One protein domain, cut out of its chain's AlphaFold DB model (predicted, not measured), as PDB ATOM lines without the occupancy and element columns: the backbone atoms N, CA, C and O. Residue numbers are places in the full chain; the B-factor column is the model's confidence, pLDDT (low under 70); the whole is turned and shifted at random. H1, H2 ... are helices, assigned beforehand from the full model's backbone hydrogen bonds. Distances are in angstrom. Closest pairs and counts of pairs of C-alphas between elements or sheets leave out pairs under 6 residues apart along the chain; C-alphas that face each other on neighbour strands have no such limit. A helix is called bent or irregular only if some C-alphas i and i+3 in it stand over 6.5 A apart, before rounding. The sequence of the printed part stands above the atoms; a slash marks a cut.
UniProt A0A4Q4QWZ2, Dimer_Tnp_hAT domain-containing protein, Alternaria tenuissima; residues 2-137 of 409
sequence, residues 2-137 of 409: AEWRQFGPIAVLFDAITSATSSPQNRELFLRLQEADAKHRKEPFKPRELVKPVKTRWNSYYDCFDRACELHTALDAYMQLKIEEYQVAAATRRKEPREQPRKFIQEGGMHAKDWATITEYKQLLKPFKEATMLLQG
ATOM      1  N   ALA A   2      34.988   2.485  20.203       53.16
ATOM      2  CA  ALA A   2      33.813   2.882  19.399       53.16
ATOM      3  C   ALA A   2      33.839   4.328  18.854       53.16
ATOM      4  O   ALA A   2      33.023   4.662  17.996       53.16
ATOM      5  N   GLU A   3      34.756   5.167  19.336       59.91
ATOM      6  CA  GLU A   3      34.724   6.625  19.137       59.91
ATOM      7  C   GLU A   3      35.203   7.079  17.752       59.91
ATOM      8  O   GLU A   3      34.643   8.019  17.207       59.91
ATOM      9  N   TRP A   4      36.127   6.365  17.096       67.06
ATOM     10  CA  TRP A   4      36.670   6.794  15.790       67.06
ATOM     11  C   TRP A   4      35.628   6.861  14.660       67.06
ATOM     12  O   TRP A   4      35.819   7.556  13.673       67.06
ATOM     13  N   ARG A   5      34.502   6.146  14.793       65.00
ATOM     14  CA  ARG A   5      33.381   6.188  13.830       65.00
ATOM     15  C   ARG A   5      32.411   7.335  14.100       65.00
ATOM     16  O   ARG A   5      31.433   7.495  13.374       65.00
ATOM     17  N   GLN A   6      32.603   8.042  15.208       70.38
ATOM     18  CA  GLN A   6      31.709   9.090  15.671       70.38
ATOM     19  C   GLN A   6      32.232  10.485  15.332       70.38
ATOM     20  O   GLN A   6      31.440  11.420  15.367       70.38
ATOM     21  N   PHE A   7      33.493  10.620  14.936       76.50
ATOM     22  CA  PHE A   7      34.112  11.911  14.664       76.50
ATOM     23  C   PHE A   7      34.848  11.903  13.322       76.50
ATOM     24  O   PHE A   7      35.171  10.839  12.787       76.50
ATOM     25  N   GLY A   8      35.077  13.099  12.783       85.50
ATOM     26  CA  GLY A   8      35.876  13.320  11.583       85.50
ATOM     27  C   GLY A   8      35.232  12.873  10.260       85.50
ATOM     28  O   GLY A   8      34.050  12.501  10.215       85.50
ATOM     29  N   PRO A   9      36.033  12.860   9.177       88.81
ATOM     30  CA  PRO A   9      35.580  12.622   7.800       88.81
ATOM     31  C   PRO A   9      34.806  11.314   7.612       88.81
ATOM     32  O   PRO A   9      33.816  11.240   6.881       88.81
ATOM     33  N   ILE A  10      35.226  10.263   8.317       90.25
ATOM     34  CA  ILE A  10      34.601   8.938   8.242       90.25
ATOM     35  C   ILE A  10      33.168   8.969   8.784       90.25
ATOM     36  O   ILE A  10      32.268   8.351   8.206       90.25
ATOM     37  N   ALA A  11      32.941   9.668   9.897       90.56
ATOM     38  CA  ALA A  11      31.620   9.759  10.507       90.56
ATOM     39  C   ALA A  11      30.645  10.533   9.612       90.56
ATOM     40  O   ALA A  11      29.496  10.111   9.457       90.56
ATOM     41  N   VAL A  12      31.123  11.620   8.998       93.38
ATOM     42  CA  VAL A  12      30.378  12.428   8.023       93.38
ATOM     43  C   VAL A  12      29.976  11.578   6.820       93.38
ATOM     44  O   VAL A  12      28.786  11.480   6.508       93.38
ATOM     45  N   LEU A  13      30.937  10.872   6.214       94.62
ATOM     46  CA  LEU A  13      30.684  10.003   5.066       94.62
ATOM     47  C   LEU A  13      29.648   8.916   5.389       94.62
ATOM     48  O   LEU A  13      28.710   8.683   4.625       94.62
ATOM     49  N   PHE A  14      29.785   8.235   6.530       93.44
ATOM     50  CA  PHE A  14      28.850   7.171   6.908       93.44
ATOM     51  C   PHE A  14      27.444   7.694   7.195       93.44
ATOM     52  O   PHE A  14      26.463   7.008   6.880       93.44
ATOM     53  N   ASP A  15      27.325   8.887   7.772       94.00
ATOM     54  CA  ASP A  15      26.037   9.535   8.000       94.00
ATOM     55  C   ASP A  15      25.365   9.922   6.672       94.00
ATOM     56  O   ASP A  15      24.190   9.595   6.461       94.00
ATOM     57  N   ALA A  16      26.130  10.488   5.731       94.69
ATOM     58  CA  ALA A  16      25.673  10.811   4.380       94.69
ATOM     59  C   ALA A  16      25.210   9.560   3.613       94.69
ATOM     60  O   ALA A  16      24.074   9.515   3.131       94.69
ATOM     61  N   ILE A  17      26.015   8.490   3.591       95.19
ATOM     62  CA  ILE A  17      25.648   7.201   2.974       95.19
ATOM     63  C   ILE A  17      24.379   6.635   3.616       95.19
ATOM     64  O   ILE A  17      23.473   6.153   2.926       95.19
ATOM     65  N   THR A  18      24.282   6.690   4.945       94.31
ATOM     66  CA  THR A  18      23.094   6.225   5.666       94.31
ATOM     67  C   THR A  18      21.862   7.030   5.267       94.31
ATOM     68  O   THR A  18      20.786   6.448   5.142       94.31
ATOM     69  N   SER A  19      22.009   8.333   5.030       94.31
ATOM     70  CA  SER A  19      20.938   9.221   4.570       94.31
ATOM     71  C   SER A  19      20.494   8.937   3.144       94.31
ATOM     72  O   SER A  19      19.304   8.733   2.906       94.31
ATOM     73  N   ALA A  20      21.438   8.833   2.213       93.62
ATOM     74  CA  ALA A  20      21.151   8.570   0.807       93.62
ATOM     75  C   ALA A  20      20.414   7.234   0.595       93.62
ATOM     76  O   ALA A  20      19.659   7.060  -0.355       93.62
ATOM     77  N   THR A  21      20.585   6.284   1.514       93.00
ATOM     78  CA  THR A  21      20.045   4.921   1.400       93.00
ATOM     79  C   THR A  21      18.854   4.624   2.320       93.00
ATOM     80  O   THR A  21      18.324   3.507   2.261       93.00
ATOM     81  N   SER A  22      18.445   5.564   3.181       91.19
ATOM     82  CA  SER A  22      17.418   5.337   4.212       91.19
ATOM     83  C   SER A  22      15.995   5.259   3.660       91.19
ATOM     84  O   SER A  22      15.197   4.491   4.191       91.19
ATOM     85  N   SER A  23      15.681   6.003   2.596       92.31
ATOM     86  CA  SER A  23      14.345   6.042   1.990       92.31
ATOM     87  C   SER A  23      14.385   5.817   0.473       92.31
ATOM     88  O   SER A  23      15.398   6.128  -0.161       92.31
ATOM     89  N   PRO A  24      13.298   5.305  -0.140       93.12
ATOM     90  CA  PRO A  24      13.187   5.201  -1.596       93.12
ATOM     91  C   PRO A  24      13.383   6.545  -2.305       93.12
ATOM     92  O   PRO A  24      14.078   6.596  -3.313       93.12
ATOM     93  N   GLN A  25      12.854   7.637  -1.738       94.19
ATOM     94  CA  GLN A  25      12.995   8.983  -2.301       94.19
ATOM     95  C   GLN A  25      14.458   9.441  -2.318       94.19
ATOM     96  O   GLN A  25      14.919   9.991  -3.312       94.19
ATOM     97  N   ASN A  26      15.212   9.183  -1.243       93.94
ATOM     98  CA  ASN A  26      16.633   9.533  -1.189       93.94
ATOM     99  C   ASN A  26      17.466   8.684  -2.155       93.94
ATOM    100  O   ASN A  26      18.387   9.207  -2.777       93.94
ATOM    101  N   ARG A  27      17.121   7.401  -2.318       93.62
ATOM    102  CA  ARG A  27      17.782   6.520  -3.291       93.62
ATOM    103  C   ARG A  27      17.531   6.986  -4.718       93.62
ATOM    104  O   ARG A  27      18.465   7.033  -5.509       93.62
ATOM    105  N   GLU A  28      16.294   7.353  -5.036       95.00
ATOM    106  CA  GLU A  28      15.933   7.880  -6.349       95.00
ATOM    107  C   GLU A  28      16.623   9.221  -6.625       95.00
ATOM    108  O   GLU A  28      17.200   9.401  -7.696       95.00
ATOM    109  N   LEU A  29      16.639  10.131  -5.645       95.31
ATOM    110  CA  LEU A  29      17.385  11.386  -5.737       95.31
ATOM    111  C   LEU A  29      18.867  11.121  -6.027       95.31
ATOM    112  O   LEU A  29      19.427  11.701  -6.951       95.31
ATOM    113  N   PHE A  30      19.489  10.208  -5.281       96.38
ATOM    114  CA  PHE A  30      20.892   9.863  -5.477       96.38
ATOM    115  C   PHE A  30      21.161   9.244  -6.858       96.38
ATOM    116  O   PHE A  30      22.159   9.578  -7.491       96.38
ATOM    117  N   LEU A  31      20.261   8.401  -7.375       95.88
ATOM    118  CA  LEU A  31      20.360   7.858  -8.735       95.88
ATOM    119  C   LEU A  31      20.292   8.956  -9.805       95.88
ATOM    120  O   LEU A  31      21.089   8.933 -10.741       95.88
ATOM    121  N   ARG A  32      19.395   9.941  -9.652       96.00
ATOM    122  CA  ARG A  32      19.311  11.094 -10.567       96.00
ATOM    123  C   ARG A  32      20.596  11.924 -10.556       96.00
ATOM    124  O   ARG A  32      21.037  12.374 -11.609       96.00
ATOM    125  N   LEU A  33      21.213  12.098  -9.385       96.19
ATOM    126  CA  LEU A  33      22.494  12.800  -9.251       96.19
ATOM    127  C   LEU A  33      23.643  12.034  -9.917       96.19
ATOM    128  O   LEU A  33      24.446  12.645 -10.618       96.19
ATOM    129  N   GLN A  34      23.687  10.704  -9.780       96.12
ATOM    130  CA  GLN A  34      24.652   9.879 -10.518       96.12
ATOM    131  C   GLN A  34      24.460   9.991 -12.037       96.12
ATOM    132  O   GLN A  34      25.436  10.056 -12.780       96.12
ATOM    133  N   GLU A  35      23.213  10.008 -12.513       94.94
ATOM    134  CA  GLU A  35      22.916  10.151 -13.940       94.94
ATOM    135  C   GLU A  35      23.347  11.526 -14.471       94.94
ATOM    136  O   GLU A  35      23.921  11.620 -15.558       94.94
ATOM    137  N   ALA A  36      23.106  12.594 -13.703       94.38
ATOM    138  CA  ALA A  36      23.540  13.947 -14.046       94.38
ATOM    139  C   ALA A  36      25.073  14.055 -14.134       94.38
ATOM    140  O   ALA A  36      25.596  14.623 -15.093       94.38
ATOM    141  N   ASP A  37      25.787  13.456 -13.182       93.31
ATOM    142  CA  ASP A  37      27.250  13.411 -13.167       93.31
ATOM    143  C   ASP A  37      27.816  12.586 -14.342       93.31
ATOM    144  O   ASP A  37      28.699  13.049 -15.064       93.31
ATOM    145  N   ALA A  38      27.241  11.414 -14.639       92.75
ATOM    146  CA  ALA A  38      27.636  10.614 -15.803       92.75
ATOM    147  C   ALA A  38      27.427  11.368 -17.132       92.75
ATOM    148  O   ALA A  38      28.287  11.323 -18.016       92.75
ATOM    149  N   LYS A  39      26.320  12.117 -17.261       93.44
ATOM    150  CA  LYS A  39      26.064  12.999 -18.414       93.44
ATOM    151  C   LYS A  39      27.112  14.104 -18.523       93.44
ATOM    152  O   LYS A  39      27.599  14.355 -19.623       93.44
ATOM    153  N   HIS A  40      27.483  14.726 -17.405       92.94
ATOM    154  CA  HIS A  40      28.529  15.750 -17.369       92.94
ATOM    155  C   HIS A  40      29.898  15.184 -17.793       92.94
ATOM    156  O   HIS A  40      30.602  15.800 -18.593       92.94
ATOM    157  N   ARG A  41      30.238  13.971 -17.337       90.88
ATOM    158  CA  ARG A  41      31.472  13.251 -17.701       90.88
ATOM    159  C   ARG A  41      31.459  12.620 -19.099       90.88
ATOM    160  O   ARG A  41      32.507  12.191 -19.570       90.88
ATOM    161  N   LYS A  42      30.307  12.599 -19.785       92.56
ATOM    162  CA  LYS A  42      30.091  11.932 -21.088       92.56
ATOM    163  C   LYS A  42      30.383  10.425 -21.057       92.56
ATOM    164  O   LYS A  42      30.827   9.848 -22.047       92.56
ATOM    165  N   GLU A  43      30.110   9.784 -19.926       91.44
ATOM    166  CA  GLU A  43      30.338   8.353 -19.710       91.44
ATOM    167  C   GLU A  43      29.022   7.560 -19.744       91.44
ATOM    168  O   GLU A  43      27.953   8.107 -19.448       91.44
ATOM    169  N   PRO A  44      29.056   6.258 -20.094       89.62
ATOM    170  CA  PRO A  44      27.869   5.420 -20.029       89.62
ATOM    171  C   PRO A  44      27.363   5.331 -18.587       89.62
ATOM    172  O   PRO A  44      28.070   4.877 -17.685       89.62
ATOM    173  N   PHE A  45      26.109   5.730 -18.370       92.00
ATOM    174  CA  PHE A  45      25.498   5.656 -17.051       92.00
ATOM    175  C   PHE A  45      25.284   4.198 -16.638       92.00
ATOM    176  O   PHE A  45      24.518   3.454 -17.253       92.00
ATOM    177  N   LYS A  46      25.949   3.802 -15.551       91.62
ATOM    178  CA  LYS A  46      25.742   2.519 -14.885       91.62
ATOM    179  C   LYS A  46      25.386   2.790 -13.424       91.62
ATOM    180  O   LYS A  46      26.278   3.181 -12.673       91.62
ATOM    181  N   PRO A  47      24.126   2.576 -13.004       90.75
ATOM    182  CA  PRO A  47      23.716   2.862 -11.638       90.75
ATOM    183  C   PRO A  47      24.491   1.978 -10.661       90.75
ATOM    184  O   PRO A  47      24.599   0.762 -10.852       90.75
ATOM    185  N   ARG A  48      25.027   2.592  -9.604       93.12
ATOM    186  CA  ARG A  48      25.719   1.881  -8.528       93.12
ATOM    187  C   ARG A  48      25.094   2.216  -7.184       93.12
ATOM    188  O   ARG A  48      24.832   3.372  -6.860       93.12
ATOM    189  N   GLU A  49      24.868   1.185  -6.382       91.94
ATOM    190  CA  GLU A  49      24.376   1.359  -5.017       91.94
ATOM    191  C   GLU A  49      25.515   1.766  -4.080       91.94
ATOM    192  O   GLU A  49      26.651   1.323  -4.238       91.94
ATOM    193  N   LEU A  50      25.230   2.585  -3.071       93.12
ATOM    194  CA  LEU A  50      26.207   2.856  -2.020       93.12
ATOM    195  C   LEU A  50      26.386   1.622  -1.135       93.12
ATOM    196  O   LEU A  50      25.418   0.957  -0.763       93.12
ATOM    197  N   VAL A  51      27.630   1.346  -0.757       91.94
ATOM    198  CA  VAL A  51      27.963   0.229   0.127       91.94
ATOM    199  C   VAL A  51      27.989   0.732   1.565       91.94
ATOM    200  O   VAL A  51      28.719   1.662   1.892       91.94
ATOM    201  N   LYS A  52      27.200   0.106   2.445       89.88
ATOM    202  CA  LYS A  52      27.276   0.367   3.887       89.88
ATOM    203  C   LYS A  52      28.335  -0.527   4.527       89.88
ATOM    204  O   LYS A  52      28.283  -1.742   4.320       89.88
ATOM    205  N   PRO A  53      29.228   0.025   5.363       88.50
ATOM    206  CA  PRO A  53      30.187  -0.791   6.080       88.50
ATOM    207  C   PRO A  53      29.462  -1.631   7.142       88.50
ATOM    208  O   PRO A  53      28.661  -1.141   7.941       88.50
ATOM    209  N   VAL A  54      29.764  -2.920   7.163       84.50
ATOM    210  CA  VAL A  54      29.336  -3.883   8.173       84.50
ATOM    211  C   VAL A  54      30.363  -3.885   9.300       84.50
ATOM    212  O   VAL A  54      31.528  -4.228   9.104       84.50
ATOM    213  N   LYS A  55      29.915  -3.557  10.517       75.38
ATOM    214  CA  LYS A  55      30.783  -3.358  11.692       75.38
ATOM    215  C   LYS A  55      31.744  -4.517  11.982       75.38
ATOM    216  O   LYS A  55      32.818  -4.267  12.518       75.38
ATOM    217  N   THR A  56      31.341  -5.748  11.667       72.25
ATOM    218  CA  THR A  56      32.087  -6.988  11.933       72.25
ATOM    219  C   THR A  56      32.951  -7.453  10.758       72.25
ATOM    220  O   THR A  56      33.664  -8.440  10.894       72.25
ATOM    221  N   ARG A  57      32.906  -6.774   9.602       75.94
ATOM    222  CA  ARG A  57      33.614  -7.189   8.383       75.94
ATOM    223  C   ARG A  57      34.456  -6.044   7.848       75.94
ATOM    224  O   ARG A  57      33.964  -5.190   7.122       75.94
ATOM    225  N   TRP A  58      35.735  -6.039   8.168       74.50
ATOM    226  CA  TRP A  58      36.671  -4.989   7.770       74.50
ATOM    227  C   TRP A  58      36.754  -4.775   6.241       74.50
ATOM    228  O   TRP A  58      36.798  -3.630   5.807       74.50
ATOM    229  N   ASN A  59      36.606  -5.821   5.416       84.00
ATOM    230  CA  ASN A  59      36.504  -5.683   3.950       84.00
ATOM    231  C   ASN A  59      35.389  -4.739   3.484       84.00
ATOM    232  O   ASN A  59      35.535  -4.061   2.473       84.00
ATOM    233  N   SER A  60      34.285  -4.670   4.228       88.56
ATOM    234  CA  SER A  60      33.173  -3.785   3.875       88.56
ATOM    235  C   SER A  60      33.503  -2.303   4.067       88.56
ATOM    236  O   SER A  60      32.846  -1.461   3.467       88.56
ATOM    237  N   TYR A  61      34.516  -1.976   4.881       91.19
ATOM    238  CA  TYR A  61      35.020  -0.609   5.005       91.19
ATOM    239  C   TYR A  61      35.792  -0.211   3.752       91.19
ATOM    240  O   TYR A  61      35.523   0.852   3.207       91.19
ATOM    241  N   TYR A  62      36.662  -1.092   3.247       93.88
ATOM    242  CA  TYR A  62      37.315  -0.881   1.956       93.88
ATOM    243  C   TYR A  62      36.283  -0.723   0.832       93.88
ATOM    244  O   TYR A  62      36.327   0.263   0.108       93.88
ATOM    245  N   ASP A  63      35.309  -1.637   0.733       93.50
ATOM    246  CA  ASP A  63      34.280  -1.584  -0.318       93.50
ATOM    247  C   ASP A  63      33.407  -0.316  -0.215       93.50
ATOM    248  O   ASP A  63      32.993   0.245  -1.229       93.50
ATOM    249  N   CYS A  64      33.142   0.152   1.011       95.00
ATOM    250  CA  CYS A  64      32.471   1.424   1.277       95.00
ATOM    251  C   CYS A  64      33.291   2.607   0.757       95.00
ATOM    252  O   CYS A  64      32.766   3.406  -0.015       95.00
ATOM    253  N   PHE A  65      34.568   2.705   1.136       95.31
ATOM    254  CA  PHE A  65      35.436   3.803   0.712       95.31
ATOM    255  C   PHE A  65      35.683   3.789  -0.795       95.31
ATOM    256  O   PHE A  65      35.601   4.832  -1.432       95.31
ATOM    257  N   ASP A  66      35.902   2.618  -1.390       96.12
ATOM    258  CA  ASP A  66      36.076   2.474  -2.834       96.12
ATOM    259  C   ASP A  66      34.847   2.966  -3.609       96.12
ATOM    260  O   ASP A  66      34.973   3.793  -4.512       96.12
ATOM    261  N   ARG A  67      33.645   2.546  -3.187       95.81
ATOM    262  CA  ARG A  67      32.385   3.009  -3.783       95.81
ATOM    263  C   ARG A  67      32.115   4.490  -3.519       95.81
ATOM    264  O   ARG A  67      31.562   5.159  -4.386       95.81
ATOM    265  N   ALA A  68      32.461   4.994  -2.339       95.94
ATOM    266  CA  ALA A  68      32.289   6.400  -1.996       95.94
ATOM    267  C   ALA A  68      33.186   7.294  -2.858       95.94
ATOM    268  O   ALA A  68      32.684   8.246  -3.440       95.94
ATOM    269  N   CYS A  69      34.467   6.945  -3.007       95.44
ATOM    270  CA  CYS A  69      35.390   7.649  -3.898       95.44
ATOM    271  C   CYS A  69      34.930   7.584  -5.361       95.44
ATOM    272  O   CYS A  69      35.053   8.565  -6.077       95.44
ATOM    273  N   GLU A  70      34.376   6.456  -5.817       94.75
ATOM    274  CA  GLU A  70      33.815   6.342  -7.172       94.75
ATOM    275  C   GLU A  70      32.621   7.288  -7.409       94.75
ATOM    276  O   GLU A  70      32.423   7.777  -8.520       94.75
ATOM    277  N   LEU A  71      31.813   7.529  -6.374       95.31
ATOM    278  CA  LEU A  71      30.579   8.313  -6.448       95.31
ATOM    279  C   LEU A  71      30.690   9.665  -5.731       95.31
ATOM    280  O   LEU A  71      29.659  10.234  -5.369       95.31
ATOM    281  N   HIS A  72      31.909  10.169  -5.506       94.88
ATOM    282  CA  HIS A  72      32.128  11.322  -4.631       94.88
ATOM    283  C   HIS A  72      31.370  12.561  -5.135       94.88
ATOM    284  O   HIS A  72      30.639  13.166  -4.364       94.88
ATOM    285  N   THR A  73      31.394  12.849  -6.444       94.94
ATOM    286  CA  THR A  73      30.675  13.989  -7.042       94.94
ATOM    287  C   THR A  73      29.169  13.929  -6.784       94.94
ATOM    288  O   THR A  73      28.545  14.925  -6.418       94.94
ATOM    289  N   ALA A  74      28.563  12.747  -6.937       95.50
ATOM    290  CA  ALA A  74      27.140  12.553  -6.671       95.50
ATOM    291  C   ALA A  74      26.819  12.640  -5.168       95.50
ATOM    292  O   ALA A  74      25.738  13.103  -4.796       95.50
ATOM    293  N   LEU A  75      27.736  12.193  -4.301       96.44
ATOM    294  CA  LEU A  75      27.613  12.318  -2.845       96.44
ATOM    295  C   LEU A  75      27.710  13.776  -2.398       96.44
ATOM    296  O   LEU A  75      26.868  14.205  -1.612       96.44
ATOM    297  N   ASP A  76      28.664  14.537  -2.928       96.75
ATOM    298  CA  ASP A  76      28.841  15.960  -2.639       96.75
ATOM    299  C   ASP A  76      27.590  16.747  -3.055       96.75
ATOM    300  O   ASP A  76      27.019  17.480  -2.247       96.75
ATOM    301  N   ALA A  77      27.071  16.497  -4.262       96.44
ATOM    302  CA  ALA A  77      25.823  17.101  -4.727       96.44
ATOM    303  C   ALA A  77      24.614  16.719  -3.851       96.44
ATOM    304  O   ALA A  77      23.761  17.557  -3.558       96.44
ATOM    305  N   TYR A  78      24.535  15.462  -3.398       97.19
ATOM    306  CA  TYR A  78      23.477  15.017  -2.487       97.19
ATOM    307  C   TYR A  78      23.559  15.730  -1.133       97.19
ATOM    308  O   TYR A  78      22.536  16.185  -0.617       97.19
ATOM    309  N   MET A  79      24.759  15.821  -0.554       96.56
ATOM    310  CA  MET A  79      24.981  16.499   0.722       96.56
ATOM    311  C   MET A  79      24.612  17.975   0.616       96.56
ATOM    312  O   MET A  79      23.835  18.448   1.441       96.56
ATOM    313  N   GLN A  80      25.067  18.655  -0.438       96.44
ATOM    314  CA  GLN A  80      24.776  20.066  -0.676       96.44
ATOM    315  C   GLN A  80      23.268  20.336  -0.772       96.44
ATOM    316  O   GLN A  80      22.751  21.193  -0.057       96.44
ATOM    317  N   LEU A  81      22.529  19.538  -1.550       96.19
ATOM    318  CA  LEU A  81      21.069  19.664  -1.643       96.19
ATOM    319  C   LEU A  81      20.380  19.484  -0.285       96.19
ATOM    320  O   LEU A  81      19.445  20.211   0.046       96.19
ATOM    321  N   LYS A  82      20.829  18.524   0.530       94.94
ATOM    322  CA  LYS A  82      20.256  18.289   1.864       94.94
ATOM    323  C   LYS A  82      20.616  19.373   2.874       94.94
ATOM    324  O   LYS A  82      19.804  19.657   3.755       94.94
ATOM    325  N   ILE A  83      21.788  19.985   2.743       94.75
ATOM    326  CA  ILE A  83      22.189  21.155   3.528       94.75
ATOM    327  C   ILE A  83      21.287  22.343   3.176       94.75
ATOM    328  O   ILE A  83      20.718  22.956   4.077       94.75
ATOM    329  N   GLU A  84      21.082  22.619   1.888       94.56
ATOM    330  CA  GLU A  84      20.214  23.702   1.408       94.56
ATOM    331  C   GLU A  84      18.751  23.505   1.837       94.56
ATOM    332  O   GLU A  84      18.142  24.415   2.403       94.56
ATOM    333  N   GLU A  85      18.197  22.295   1.664       92.69
ATOM    334  CA  GLU A  85      16.857  21.938   2.156       92.69
ATOM    335  C   GLU A  85      16.720  22.209   3.665       92.69
ATOM    336  O   GLU A  85      15.707  22.749   4.125       92.69
ATOM    337  N   TYR A  86      17.746  21.854   4.448       90.81
ATOM    338  CA  TYR A  86      17.757  22.083   5.889       90.81
ATOM    339  C   TYR A  86      17.835  23.571   6.240       90.81
ATOM    340  O   TYR A  86      17.103  24.016   7.123       90.81
ATOM    341  N   GLN A  87      18.672  24.352   5.552       89.75
ATOM    342  CA  GLN A  87      18.809  25.794   5.773       89.75
ATOM    343  C   GLN A  87      17.500  26.541   5.483       89.75
ATOM    344  O   GLN A  87      17.067  27.360   6.295       89.75
ATOM    345  N   VAL A  88      16.811  26.205   4.386       90.62
ATOM    346  CA  VAL A  88      15.495  26.782   4.046       90.62
ATOM    347  C   VAL A  88      14.441  26.417   5.099       90.62
ATOM    348  O   VAL A  88      13.665  27.268   5.551       90.62
ATOM    349  N   ALA A  89      14.423  25.158   5.547       88.00
ATOM    350  CA  ALA A  89      13.523  24.716   6.609       88.00
ATOM    351  C   ALA A  89      13.847  25.370   7.967       88.00
ATOM    352  O   ALA A  89      12.940  25.648   8.751       88.00
ATOM    353  N   ALA A  90      15.122  25.630   8.260       86.25
ATOM    354  CA  ALA A  90      15.555  26.314   9.471       86.25
ATOM    355  C   ALA A  90      15.159  27.799   9.460       86.25
ATOM    356  O   ALA A  90      14.648  28.290  10.463       86.25
ATOM    357  N   ALA A  91      15.295  28.486   8.321       85.81
ATOM    358  CA  ALA A  91      14.921  29.896   8.171       85.81
ATOM    359  C   ALA A  91      13.418  30.159   8.381       85.81
ATOM    360  O   ALA A  91      13.016  31.242   8.799       85.81
ATOM    361  N   THR A  92      12.572  29.164   8.107       84.62
ATOM    362  CA  THR A  92      11.108  29.261   8.251       84.62
ATOM    363  C   THR A  92      10.592  28.746   9.601       84.62
ATOM    364  O   THR A  92       9.404  28.882   9.914       84.62
ATOM    365  N   ARG A  93      11.462  28.161  10.436       79.25
ATOM    366  CA  ARG A  93      11.080  27.556  11.719       79.25
ATOM    367  C   ARG A  93      10.920  28.598  12.825       79.25
ATOM    368  O   ARG A  93      11.768  29.450  13.040       79.25
ATOM    369  N   ARG A  94       9.838  28.458  13.603       71.12
ATOM    370  CA  ARG A  94       9.556  29.274  14.804       71.12
ATOM    371  C   ARG A  94      10.087  28.677  16.114       71.12
ATOM    372  O   ARG A  94      10.068  29.351  17.135       71.12
ATOM    373  N   LYS A  95      10.474  27.398  16.115       75.31
ATOM    374  CA  LYS A  95      10.991  26.673  17.286       75.31
ATOM    375  C   LYS A  95      12.202  25.851  16.878       75.31
ATOM    376  O   LYS A  95      12.204  25.283  15.783       75.31
ATOM    377  N   GLU A  96      13.178  25.760  17.774       70.75
ATOM    378  CA  GLU A  96      14.339  24.904  17.558       70.75
ATOM    379  C   GLU A  96      13.941  23.421  17.468       70.75
ATOM    380  O   GLU A  96      13.014  22.972  18.160       70.75
ATOM    381  N   PRO A  97      14.605  22.648  16.592       74.31
ATOM    382  CA  PRO A  97      14.376  21.217  16.486       74.31
ATOM    383  C   PRO A  97      14.802  20.483  17.763       74.31
ATOM    384  O   PRO A  97      15.835  20.772  18.354       74.31
ATOM    385  N   ARG A  98      14.005  19.484  18.166       70.69
ATOM    386  CA  ARG A  98      14.317  18.602  19.308       70.69
ATOM    387  C   ARG A  98      15.474  17.641  19.030       70.69
ATOM    388  O   ARG A  98      16.097  17.161  19.968       70.69
ATOM    389  N   GLU A  99      15.717  17.333  17.759       80.69
ATOM    390  CA  GLU A  99      16.783  16.438  17.319       80.69
ATOM    391  C   GLU A  99      17.904  17.247  16.676       80.69
ATOM    392  O   GLU A  99      17.648  18.171  15.898       80.69
ATOM    393  N   GLN A 100      19.145  16.879  16.994       82.69
ATOM    394  CA  GLN A 100      20.310  17.467  16.349       82.69
ATOM    395  C   GLN A 100      20.301  17.142  14.848       82.69
ATOM    396  O   GLN A 100      19.910  16.034  14.460       82.69
ATOM    397  N   PRO A 101      20.737  18.080  13.990       87.88
ATOM    398  CA  PRO A 101      20.853  17.817  12.564       87.88
ATOM    399  C   PRO A 101      21.828  16.671  12.282       87.88
ATOM    400  O   PRO A 101      22.651  16.289  13.110       87.88
ATOM    401  N   ARG A 102      21.741  16.117  11.075       90.19
ATOM    402  CA  ARG A 102      22.668  15.089  10.582       90.19
ATOM    403  C   ARG A 102      24.108  15.611  10.601       90.19
ATOM    404  O   ARG A 102      24.323  16.807  10.428       90.19
ATOM    405  N   LYS A 103      25.098  14.737  10.782       91.12
ATOM    406  CA  LYS A 103      26.506  15.146  10.947       91.12
ATOM    407  C   LYS A 103      27.044  15.858   9.720       91.12
ATOM    408  O   LYS A 103      27.648  16.909   9.853       91.12
ATOM    409  N   PHE A 104      26.745  15.345   8.530       92.94
ATOM    410  CA  PHE A 104      27.165  16.016   7.299       92.94
ATOM    411  C   PHE A 104      26.505  17.392   7.112       92.94
ATOM    412  O   PHE A 104      27.037  18.216   6.386       92.94
ATOM    413  N   ILE A 105      25.371  17.664   7.774       92.50
ATOM    414  CA  ILE A 105      24.752  18.998   7.783       92.50
ATOM    415  C   ILE A 105      25.469  19.914   8.779       92.50
ATOM    416  O   ILE A 105      25.669  21.085   8.479       92.50
ATOM    417  N   GLN A 106      25.863  19.388   9.943       90.94
ATOM    418  CA  GLN A 106      26.624  20.136  10.952       90.94
ATOM    419  C   GLN A 106      27.990  20.582  10.422       90.94
ATOM    420  O   GLN A 106      28.367  21.731  10.611       90.94
ATOM    421  N   GLU A 107      28.689  19.682   9.730       89.81
ATOM    422  CA  GLU A 107      30.042  19.907   9.203       89.81
ATOM    423  C   GLU A 107      30.054  20.618   7.837       89.81
ATOM    424  O   GLU A 107      31.117  20.932   7.313       89.81
ATOM    425  N   GLY A 108      28.886  20.879   7.233       91.12
ATOM    426  CA  GLY A 108      28.799  21.562   5.936       91.12
ATOM    427  C   GLY A 108      29.174  20.702   4.720       91.12
ATOM    428  O   GLY A 108      29.470  21.243   3.660       91.12
ATOM    429  N   GLY A 109      29.116  19.375   4.840       92.25
ATOM    430  CA  GLY A 109      29.437  18.422   3.776       92.25
ATOM    431  C   GLY A 109      30.811  17.780   3.956       92.25
ATOM    432  O   GLY A 109      31.306  17.670   5.075       92.25
ATOM    433  N   MET A 110      31.394  17.301   2.855       92.94
ATOM    434  CA  MET A 110      32.767  16.793   2.821       92.94
ATOM    435  C   MET A 110      33.639  17.717   1.977       92.94
ATOM    436  O   MET A 110      33.293  18.059   0.848       92.94
ATOM    437  N   HIS A 111      34.788  18.094   2.520       90.25
ATOM    438  CA  HIS A 111      35.768  18.948   1.864       90.25
ATOM    439  C   HIS A 111      36.838  18.116   1.149       90.25
ATOM    440  O   HIS A 111      36.965  16.905   1.343       90.25
ATOM    441  N   ALA A 112      37.683  18.776   0.355       89.50
ATOM    442  CA  ALA A 112      38.791  18.114  -0.338       89.50
ATOM    443  C   ALA A 112      39.729  17.355   0.627       89.50
ATOM    444  O   ALA A 112      40.143  16.234   0.328       89.50
ATOM    445  N   LYS A 113      40.008  17.918   1.813       87.38
ATOM    446  CA  LYS A 113      40.825  17.273   2.858       87.38
ATOM    447  C   LYS A 113      40.154  16.023   3.447       87.38
ATOM    448  O   LYS A 113      40.826  15.027   3.722       87.38
ATOM    449  N   ASP A 114      38.829  16.039   3.569       90.06
ATOM    450  CA  ASP A 114      38.048  14.897   4.050       90.06
ATOM    451  C   ASP A 114      38.139  13.738   3.050       90.06
ATOM    452  O   ASP A 114      38.429  12.599   3.420       90.06
ATOM    453  N   TRP A 115      37.983  14.034   1.758       93.19
ATOM    454  CA  TRP A 115      38.137  13.051   0.685       93.19
ATOM    455  C   TRP A 115      39.570  12.528   0.543       93.19
ATOM    456  O   TRP A 115      39.757  11.330   0.295       93.19
ATOM    457  N   ALA A 116      40.581  13.374   0.756       90.31
ATOM    458  CA  ALA A 116      41.978  12.944   0.824       90.31
ATOM    459  C   ALA A 116      42.185  11.932   1.964       90.31
ATOM    460  O   ALA A 116      42.745  10.859   1.747       90.31
ATOM    461  N   THR A 117      41.615  12.202   3.139       89.38
ATOM    462  CA  THR A 117      41.652  11.289   4.291       89.38
ATOM    463  C   THR A 117      40.988   9.943   3.981       89.38
ATOM    464  O   THR A 117      41.567   8.886   4.235       89.38
ATOM    465  N   ILE A 118      39.791   9.940   3.379       91.94
ATOM    466  CA  ILE A 118      39.116   8.694   2.966       91.94
ATOM    467  C   ILE A 118      39.955   7.912   1.946       91.94
ATOM    468  O   ILE A 118      40.020   6.680   2.006       91.94
ATOM    469  N   THR A 119      40.633   8.618   1.043       92.38
ATOM    470  CA  THR A 119      41.523   8.010   0.048       92.38
ATOM    471  C   THR A 119      42.740   7.356   0.706       92.38
ATOM    472  O   THR A 119      43.077   6.229   0.342       92.38
ATOM    473  N   GLU A 120      43.341   7.981   1.722       90.88
ATOM    474  CA  GLU A 120      44.420   7.376   2.518       90.88
ATOM    475  C   GLU A 120      43.951   6.091   3.217       90.88
ATOM    476  O   GLU A 120      44.596   5.047   3.102       90.88
ATOM    477  N   TYR A 121      42.777   6.098   3.859       90.88
ATOM    478  CA  TYR A 121      42.217   4.880   4.461       90.88
ATOM    479  C   TYR A 121      41.967   3.772   3.433       90.88
ATOM    480  O   TYR A 121      42.253   2.602   3.701       90.88
ATOM    481  N   LYS A 122      41.451   4.118   2.247       92.56
ATOM    482  CA  LYS A 122      41.279   3.166   1.144       92.56
ATOM    483  C   LYS A 122      42.620   2.553   0.735       92.56
ATOM    484  O   LYS A 122      42.688   1.336   0.573       92.56
ATOM    485  N   GLN A 123      43.671   3.361   0.589       92.12
ATOM    486  CA  GLN A 123      45.010   2.877   0.239       92.12
ATOM    487  C   GLN A 123      45.578   1.944   1.314       92.12
ATOM    488  O   GLN A 123      46.040   0.856   0.981       92.12
ATOM    489  N   LEU A 124      45.465   2.312   2.595       91.88
ATOM    490  CA  LEU A 124      45.938   1.492   3.717       91.88
ATOM    491  C   LEU A 124      45.195   0.152   3.837       91.88
ATOM    492  O   LEU A 124      45.789  -0.854   4.217       91.88
ATOM    493  N   LEU A 125      43.899   0.115   3.514       92.81
ATOM    494  CA  LEU A 125      43.080  -1.101   3.583       92.81
ATOM    495  C   LEU A 125      43.193  -1.994   2.340       92.81
ATOM    496  O   LEU A 125      42.822  -3.169   2.407       92.81
ATOM    497  N   LYS A 126      43.689  -1.465   1.216       93.19
ATOM    498  CA  LYS A 126      43.759  -2.184  -0.062       93.19
ATOM    499  C   LYS A 126      44.548  -3.500   0.022       93.19
ATOM    500  O   LYS A 126      43.971  -4.516  -0.375       93.19
ATOM    501  N   PRO A 127      45.776  -3.551   0.587       93.50
ATOM    502  CA  PRO A 127      46.541  -4.798   0.645       93.50
ATOM    503  C   PRO A 127      45.804  -5.884   1.424       93.50
ATOM    504  O   PRO A 127      45.757  -7.047   1.041       93.50
ATOM    505  N   PHE A 128      45.135  -5.489   2.502       91.81
ATOM    506  CA  PHE A 128      44.360  -6.414   3.302       91.81
ATOM    507  C   PHE A 128      43.134  -6.943   2.523       91.81
ATOM    508  O   PHE A 128      42.855  -8.148   2.540       91.81
ATOM    509  N   LYS A 129      42.412  -6.086   1.784       90.31
ATOM    510  CA  LYS A 129      41.312  -6.543   0.916       90.31
ATOM    511  C   LYS A 129      41.812  -7.581  -0.089       90.31
ATOM    512  O   LYS A 129      41.168  -8.617  -0.250       90.31
ATOM    513  N   GLU A 130      42.950  -7.321  -0.725       89.88
ATOM    514  CA  GLU A 130      43.589  -8.236  -1.675       89.88
ATOM    515  C   GLU A 130      43.966  -9.564  -1.009       89.88
ATOM    516  O   GLU A 130      43.490 -10.605  -1.458       89.88
ATOM    517  N   ALA A 131      44.678  -9.537   0.124       89.12
ATOM    518  CA  ALA A 131      45.001 -10.732   0.911       89.12
ATOM    519  C   ALA A 131      43.760 -11.569   1.238       89.12
ATOM    520  O   ALA A 131      43.769 -12.792   1.128       89.12
ATOM    521  N   THR A 132      42.658 -10.919   1.610       86.19
ATOM    522  CA  THR A 132      41.431 -11.651   1.921       86.19
ATOM    523  C   THR A 132      40.810 -12.278   0.690       86.19
ATOM    524  O   THR A 132      40.335 -13.405   0.757       86.19
ATOM    525  N   MET A 133      40.792 -11.569  -0.436       82.31
ATOM    526  CA  MET A 133      40.261 -12.121  -1.679       82.31
ATOM    527  C   MET A 133      41.105 -13.297  -2.180       82.31
ATOM    528  O   MET A 133      40.526 -14.271  -2.660       82.31
ATOM    529  N   LEU A 134      42.431 -13.240  -1.999       81.25
ATOM    530  CA  LEU A 134      43.349 -14.346  -2.276       81.25
ATOM    531  C   LEU A 134      43.037 -15.553  -1.380       81.25
ATOM    532  O   LEU A 134      42.719 -16.628  -1.879       81.25
ATOM    533  N   LEU A 135      43.010 -15.366  -0.057       81.94
ATOM    534  CA  LEU A 135      42.833 -16.462   0.904       81.94
ATOM    535  C   LEU A 135      41.393 -16.980   1.023       81.94
ATOM    536  O   LEU A 135      41.175 -18.055   1.572       81.94
ATOM    537  N   GLN A 136      40.400 -16.236   0.533       74.69
ATOM    538  CA  GLN A 136      39.005 -16.680   0.487       74.69
ATOM    539  C   GLN A 136      38.585 -17.164  -0.906       74.69
ATOM    540  O   GLN A 136      37.434 -17.568  -1.060       74.69
ATOM    541  N   GLY A 137      39.421 -17.084  -1.944       61.69
ATOM    542  CA  GLY A 137      39.028 -17.336  -3.338       61.69
ATOM    543  C   GLY A 137      38.245 -18.642  -3.568       61.69
ATOM    544  O   GLY A 137      38.493 -19.664  -2.940       61.69
TER     545      GLY A 137
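AT A GLANCE: This is residues 2 to 137 of the 409 residues of the protein "Dimer_Tnp_hAT domain-containing protein" of Alternaria tenuissima (UniProt A0A4Q4QWZ2). H1 is a short helix in the middle, with H4 across its later end, the first arm of the bent H6 across its beginning, and little H5 packed on it. H2 packs slantwise on H4, H3 packs on H6, and residues 88 to 100 stick out at one end of the longest axis while the second arm of H6 reaches the other. The printed part has 136 residues with six named helices, H1 to H6 in order, and no named strand: the class is all helix. It is compact, with a radius of gyration of the C-alphas of 16.3 A, and spans 58 by 41 by 28 A.

IN THESE COORDINATES: Find C-alpha 8 at (35.876, 13.320, 11.583); from there H1 runs 18.9 A through residues 8 to 20. Next come H2, residues 24 to 41, 25.7 A long, and H3, residues 59 to 70, 16.6 A. H4 starts at C-alpha 72, (32.128, 11.322, -4.631), and runs 28.4 A to residue 91. H5 holds residues 103 to 106, 5.0 A. H6, residues 112 to 136, was assigned as one helix by its hydrogen bonds but is bent: C-alphas 124 and 127 are 7.0 A apart. Its arms are H6a, residues 112 to 124, 18.5 A, and H6b, residues 127 to 136, 14.1 A, ending at C-alpha 136, (39.005, -16.680, 0.487).

HOW THE PARTS SIT: Start at the hub, H1. It touches H2 only at the corner, where the C-alphas of Ala 20 and Asn 26 come closest, 5.0 A. With residues 16 to 20 alone it touches H4, about perpendicular at 81 degrees; the closest C-alphas are those of Ala 16 and Met 79, 6.8 A. Look at Val 12 and Phe 104 for its touch with H5, closest C-alphas 4.9 A. Its residues 8 to 10 alone touch H6a, about perpendicular at 85 degrees, closest at C-alphas Pro 9 and Asp 114, 5.0 A. Farther out, H2 touches H4 at a steep tilt of 53 degrees, opposite ways, closest at C-alphas Gln 34 and Ala 74, 5.3 A. H3 touches H6a at a steep tilt of 40 degrees, opposite ways, closest at C-alphas Tyr 62 and Lys 122, 5.7 A. H2 and H3 are apart. In H1, H2, H3, H4, H6a and H6b every O i to N i+4 pair is within hydrogen-bond range; H5 is too short for such a pair.

THE WHOLE: The C-alphas of Arg 94 and Leu 135 are the two farthest apart, 58.2 A. The printed part has no cut. The links H2 to H3 and H4 to H5 are long. Residues 2 to 5 and residue 137 have pLDDT under 70.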